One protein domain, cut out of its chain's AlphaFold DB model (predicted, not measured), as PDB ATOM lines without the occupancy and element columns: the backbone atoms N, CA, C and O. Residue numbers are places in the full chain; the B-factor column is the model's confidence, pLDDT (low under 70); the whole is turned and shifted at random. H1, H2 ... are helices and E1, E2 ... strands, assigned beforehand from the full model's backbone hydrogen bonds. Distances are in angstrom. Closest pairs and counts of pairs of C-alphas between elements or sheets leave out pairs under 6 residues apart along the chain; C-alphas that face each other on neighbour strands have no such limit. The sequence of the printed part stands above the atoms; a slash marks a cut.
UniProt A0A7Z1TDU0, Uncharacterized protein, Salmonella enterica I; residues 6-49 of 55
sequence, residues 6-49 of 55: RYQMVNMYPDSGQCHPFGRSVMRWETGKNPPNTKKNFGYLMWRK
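Overview. This is residues 6 to 49 of the 55 residues of an uncharacterized protein of Salmonella enterica I (UniProt A0A7Z1TDU0). There is little regular structure: a two-stranded antiparallel ribbon, E1 and E2, opens into a wide, loose loop of chain, with one short helix, H1, in the loop away from the ribbon. Residues 19 to 28, of which 27 and 28 belong to H1, stick out free. The printed part has 44 residues, in the order E1, H1, E2; the class is mixed, with only 15 residues in named elements. The whole is loose, with a radius of gyration of the C-alphas of 12.2 A and spans of 31 by 29 by 17 A.

Along the chain. E1, residues 6 to 10, begins with C-alpha 6 at (-20.001, 5.474, 41.351). H1 is residues 27 to 30. E2, residues 43 to 48, is 16.5 A long and ends with C-alpha 48 at (-19.893, 2.221, 46.991).

Arrangement. E1 and E2 are antiparallel neighbours at 155 degrees; N 10 and O 43, 2.8 A apart, are within hydrogen-bond range. H1 is too short for an O i to N i+4 pair; its one O i to N i+3 pair is within range.

Size, cuts and confidence. The printed part has no cut. Both links are long, 16 and 12 residues. The pLDDT is under 70 at residues 16, 36, 39 and 40.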
ATOM      1  N   ARG A   6     -20.549   5.180  42.678       80.88
ATOM      2  CA  ARG A   6     -20.001   5.474  41.351       80.88
ATOM      3  C   ARG A   6     -20.569   4.470  40.357       80.88
ATOM      4  O   ARG A   6     -20.701   3.289  40.674       80.88
ATOM      5  N   TYR A   7     -20.894   4.981  39.179       81.81
ATOM      6  CA  TYR A   7     -21.344   4.208  38.034       81.81
ATOM      7  C   TYR A   7     -20.289   4.391  36.953       81.81
ATOM      8  O   TYR A   7     -19.959   5.527  36.610       81.81
ATOM      9  N   GLN A   8     -19.752   3.296  36.437       80.56
ATOM     10  CA  GLN A   8     -18.847   3.326  35.295       80.56
ATOM     11  C   GLN A   8     -19.291   2.269  34.304       80.56
ATOM     12  O   GLN A   8     -19.530   1.119  34.671       80.56
ATOM     13  N   MET A   9     -19.398   2.674  33.043       80.00
ATOM     14  CA  MET A   9     -19.590   1.725  31.963       80.00
ATOM     15  C   MET A   9     -18.287   0.934  31.765       80.00
ATOM     16  O   MET A   9     -17.197   1.506  31.743       80.00
ATOM     17  N   VAL A  10     -18.392  -0.385  31.666       79.38
ATOM     18  CA  VAL A  10     -17.270  -1.308  31.460       79.38
ATOM     19  C   VAL A  10     -17.420  -2.015  30.121       79.38
ATOM     20  O   VAL A  10     -18.539  -2.146  29.620       79.38
ATOM     21  N   ASN A  11     -16.297  -2.467  29.557       77.50
ATOM     22  CA  ASN A  11     -16.230  -3.155  28.262       77.50
ATOM     23  C   ASN A  11     -16.805  -2.331  27.091       77.50
ATOM     24  O   ASN A  11     -17.462  -2.852  26.191       77.50
ATOM     25  N   MET A  12     -16.561  -1.018  27.100       73.19
ATOM     26  CA  MET A  12     -16.840  -0.173  25.939       73.19
ATOM     27  C   MET A  12     -15.973  -0.599  24.750       73.19
ATOM     28  O   MET A  12     -14.807  -0.951  24.926       73.19
ATOM     29  N   TYR A  13     -16.518  -0.503  23.536       75.12
ATOM     30  CA  TYR A  13     -15.719  -0.619  22.317       75.12
ATOM     31  C   TYR A  13     -14.715   0.544  22.257       75.12
ATOM     32  O   TYR A  13     -15.139   1.690  22.132       75.12
ATOM     33  N   PRO A  14     -13.398   0.317  22.344       70.44
ATOM     34  CA  PRO A  14     -12.453   1.426  22.359       70.44
ATOM     35  C   PRO A  14     -12.595   2.265  21.081       70.44
ATOM     36  O   PRO A  14     -12.644   1.730  19.975       70.44
ATOM     37  N   ASP A  15     -12.683   3.585  21.239       72.56
ATOM     38  CA  ASP A  15     -12.475   4.543  20.150       72.56
ATOM     39  C   ASP A  15     -11.232   5.363  20.473       72.56
ATOM     40  O   ASP A  15     -11.290   6.457  21.027       72.56
ATOM     41  N   SER A  16     -10.079   4.752  20.207       67.62
ATOM     42  CA  SER A  16      -8.765   5.352  20.433       67.62
ATOM     43  C   SER A  16      -8.417   6.436  19.407       67.62
ATOM     44  O   SER A  16      -7.448   7.160  19.611       67.62
ATOM     45  N   GLY A  17      -9.184   6.556  18.315       73.06
ATOM     46  CA  GLY A  17      -8.925   7.501  17.228       73.06
ATOM     47  C   GLY A  17      -9.636   8.846  17.376       73.06
ATOM     48  O   GLY A  17      -9.277   9.797  16.686       73.06
ATOM     49  N   GLN A  18     -10.640   8.952  18.255       71.44
ATOM     50  CA  GLN A  18     -11.410  10.182  18.449       71.44
ATOM     51  C   GLN A  18     -11.563  10.514  19.935       71.44
ATOM     52  O   GLN A  18     -12.439  10.010  20.634       71.44
ATOM     53  N   CYS A  19     -10.729  11.433  20.430       70.88
ATOM     54  CA  CYS A  19     -10.920  12.017  21.754       70.88
ATOM     55  C   CYS A  19     -12.127  12.967  21.719       70.88
ATOM     56  O   CYS A  19     -12.081  14.038  21.111       70.88
ATOM     57  N   HIS A  20     -13.231  12.579  22.353       78.06
ATOM     58  CA  HIS A  20     -14.416  13.425  22.450       78.06
ATOM     59  C   HIS A  20     -14.382  14.282  23.725       78.06
ATOM     60  O   HIS A  20     -14.063  13.764  24.796       78.06
ATOM     61  N   PRO A  21     -14.738  15.578  23.647       75.69
ATOM     62  CA  PRO A  21     -14.869  16.412  24.832       75.69
ATOM     63  C   PRO A  21     -15.991  15.899  25.741       75.69
ATOM     64  O   PRO A  21     -16.992  15.339  25.280       75.69
ATOM     65  N   PHE A  22     -15.824  16.117  27.045       74.94
ATOM     66  CA  PHE A  22     -16.804  15.727  28.052       74.94
ATOM     67  C   PHE A  22     -18.166  16.385  27.776       74.94
ATOM     68  O   PHE A  22     -18.242  17.580  27.506       74.94
ATOM     69  N   GLY A  23     -19.245  15.598  27.824       76.81
ATOM     70  CA  GLY A  23     -20.606  16.067  27.536       76.81
ATOM     71  C   GLY A  23     -21.010  16.043  26.056       76.81
ATOM     72  O   GLY A  23     -22.168  16.321  25.745       76.81
ATOM     73  N   ARG A  24     -20.113  15.671  25.131       80.12
ATOM     74  CA  ARG A  24     -20.485  15.437  23.728       80.12
ATOM     75  C   ARG A  24     -21.436  14.243  23.619       80.12
ATOM     76  O   ARG A  24     -21.242  13.223  24.274       80.12
ATOM     77  N   SER A  25     -22.445  14.365  22.755       79.94
ATOM     78  CA  SER A  25     -23.355  13.260  22.443       79.94
ATOM     79  C   SER A  25     -22.586  12.051  21.908       79.94
ATOM     80  O   SER A  25     -21.817  12.164  20.951       79.94
ATOM     81  N   VAL A  26     -22.842  10.896  22.517       76.88
ATOM     82  CA  VAL A  26     -22.270   9.602  22.127       76.88
ATOM     83  C   VAL A  26     -23.126   8.864  21.097       76.88
ATOM     84  O   VAL A  26     -22.644   7.904  20.512       76.88
ATOM     85  N   MET A  27     -24.330   9.355  20.776       78.94
ATOM     86  CA  MET A  27     -25.292   8.693  19.871       78.94
ATOM     87  C   MET A  27     -24.657   8.247  18.543       78.94
ATOM     88  O   MET A  27     -24.926   7.157  18.040       78.94
ATOM     89  N   ARG A  28     -23.774   9.081  17.974       79.31
ATOM     90  CA  ARG A  28     -23.103   8.804  16.693       79.31
ATOM     91  C   ARG A  28     -22.051   7.694  16.800       79.31
ATOM     92  O   ARG A  28     -21.891   6.939  15.852       79.31
ATOM     93  N   TRP A  29     -21.358   7.595  17.934       76.06
ATOM     94  CA  TRP A  29     -20.425   6.503  18.233       76.06
ATOM     95  C   TRP A  29     -21.170   5.219  18.625       76.06
ATOM     96  O   TRP A  29     -20.739   4.126  18.268       76.06
ATOM     97  N   GLU A  30     -22.297   5.347  19.333       75.38
ATOM     98  CA  GLU A  30     -23.121   4.221  19.797       75.38
ATOM     99  C   GLU A  30     -23.811   3.503  18.632       75.38
ATOM    100  O   GLU A  30     -24.042   2.290  18.688       75.38
ATOM    101  N   THR A  31     -24.106   4.243  17.560       77.81
ATOM    102  CA  THR A  31     -24.737   3.726  16.343       77.81
ATOM    103  C   THR A  31     -23.905   2.579  15.759       77.81
ATOM    104  O   THR A  31     -22.773   2.765  15.322       77.81
ATOM    105  N   GLY A  32     -24.472   1.371  15.768       74.75
ATOM    106  CA  GLY A  32     -23.846   0.159  15.226       74.75
ATOM    107  C   GLY A  32     -22.922  -0.597  16.189       74.75
ATOM    108  O   GLY A  32     -22.627  -1.760  15.933       74.75
ATOM    109  N   LYS A  33     -22.522  -0.004  17.323       73.88
ATOM    110  CA  LYS A  33     -21.713  -0.688  18.354       73.88
ATOM    111  C   LYS A  33     -22.556  -1.395  19.416       73.88
ATOM    112  O   LYS A  33     -22.037  -2.238  20.145       73.88
ATOM    113  N   ASN A  34     -23.849  -1.073  19.491       71.44
ATOM    114  CA  ASN A  34     -24.793  -1.677  20.431       71.44
ATOM    115  C   ASN A  34     -26.139  -2.068  19.777       71.44
ATOM    116  O   ASN A  34     -27.192  -1.558  20.171       71.44
ATOM    117  N   PRO A  35     -26.140  -2.917  18.731       71.69
ATOM    118  CA  PRO A  35     -27.375  -3.338  18.084       71.69
ATOM    119  C   PRO A  35     -28.171  -4.304  18.986       71.69
ATOM    120  O   PRO A  35     -27.580  -5.132  19.690       71.69
ATOM    121  N   PRO A  36     -29.518  -4.259  18.947       68.12
ATOM    122  CA  PRO A  36     -30.386  -5.022  19.853       68.12
ATOM    123  C   PRO A  36     -30.267  -6.547  19.704       68.12
ATOM    124  O   PRO A  36     -30.702  -7.278  20.589       68.12
ATOM    125  N   ASN A  37     -29.672  -7.029  18.609       74.06
ATOM    126  CA  ASN A  37     -29.465  -8.448  18.319       74.06
ATOM    127  C   ASN A  37     -28.114  -9.002  18.809       74.06
ATOM    128  O   ASN A  37     -27.852 -10.193  18.641       74.06
ATOM    129  N   THR A  38     -27.238  -8.171  19.384       70.06
ATOM    130  CA  THR A  38     -25.931  -8.621  19.881       70.06
ATOM    131  C   THR A  38     -25.976  -8.940  21.367       70.06
ATOM    132  O   THR A  38     -26.744  -8.355  22.135       70.06
ATOM    133  N   LYS A  39     -25.110  -9.865  21.803       64.88
ATOM    134  CA  LYS A  39     -24.803 -10.008  23.229       64.88
ATOM    135  C   LYS A  39     -24.246  -8.664  23.692       64.88
ATOM    136  O   LYS A  39     -23.207  -8.229  23.203       64.88
ATOM    137  N   LYS A  40     -24.976  -7.987  24.578       66.50
ATOM    138  CA  LYS A  40     -24.586  -6.692  25.143       66.50
ATOM    139  C   LYS A  40     -23.220  -6.853  25.810       66.50
ATOM    140  O   LYS A  40     -23.132  -7.389  26.907       66.50
ATOM    141  N   ASN A  41     -22.162  -6.416  25.132       70.19
ATOM    142  CA  ASN A  41     -20.792  -6.536  25.630       70.19
ATOM    143  C   ASN A  41     -20.405  -5.394  26.573       70.19
ATOM    144  O   ASN A  41     -19.253  -5.321  26.961       70.19
ATOM    145  N   PHE A  42     -21.337  -4.521  26.953       75.00
ATOM    146  CA  PHE A  42     -21.112  -3.437  27.902       75.00
ATOM    147  C   PHE A  42     -21.834  -3.746  29.215       75.00
ATOM    148  O   PHE A  42     -22.921  -4.325  29.231       75.00
ATOM    149  N   GLY A  43     -21.230  -3.347  30.327       77.62
ATOM    150  CA  GLY A  43     -21.817  -3.472  31.658       77.62
ATOM    151  C   GLY A  43     -21.769  -2.150  32.404       77.62
ATOM    152  O   GLY A  43     -21.036  -1.242  32.023       77.62
ATOM    153  N   TYR A  44     -22.518  -2.049  33.497       79.38
ATOM    154  CA  TYR A  44     -22.337  -0.978  34.471       79.38
ATOM    155  C   TYR A  44     -21.757  -1.569  35.741       79.38
ATOM    156  O   TYR A  44     -22.400  -2.372  36.415       79.38
ATOM    157  N   LEU A  45     -20.543  -1.151  36.079       82.12
ATOM    158  CA  LEU A  45     -19.988  -1.414  37.391       82.12
ATOM    159  C   LEU A  45     -20.560  -0.364  38.348       82.12
ATOM    160  O   LEU A  45     -20.413   0.841  38.130       82.12
ATOM    161  N   MET A  46     -21.236  -0.835  39.392       85.06
ATOM    162  CA  MET A  46     -21.752   0.000  40.473       85.06
ATOM    163  C   MET A  46     -21.023  -0.355  41.755       85.06
ATOM    164  O   MET A  46     -21.036  -1.508  42.180       85.06
ATOM    165  N   TRP A  47     -20.400   0.628  42.395       85.19
ATOM    166  CA  TRP A  47     -19.711   0.394  43.661       85.19
ATOM    167  C   TRP A  47     -19.892   1.554  44.627       85.19
ATOM    168  O   TRP A  47     -20.005   2.721  44.233       85.19
ATOM    169  N   ARG A  48     -19.911   1.221  45.923       84.25
ATOM    170  CA  ARG A  48     -19.893   2.221  46.991       84.25
ATOM    171  C   ARG A  48     -18.512   2.842  47.074       84.25
ATOM    172  O   ARG A  48     -17.505   2.139  47.148       84.25
ATOM    173  N   LYS A  49     -18.475   4.170  47.128       77.00
ATOM    174  CA  LYS A  49     -17.257   4.898  47.482       77.00
ATOM    175  C   LYS A  49     -16.905   4.536  48.931       77.00
ATOM    176  O   LYS A  49     -17.763   4.645  49.804       77.00
TER     177      LYS A  49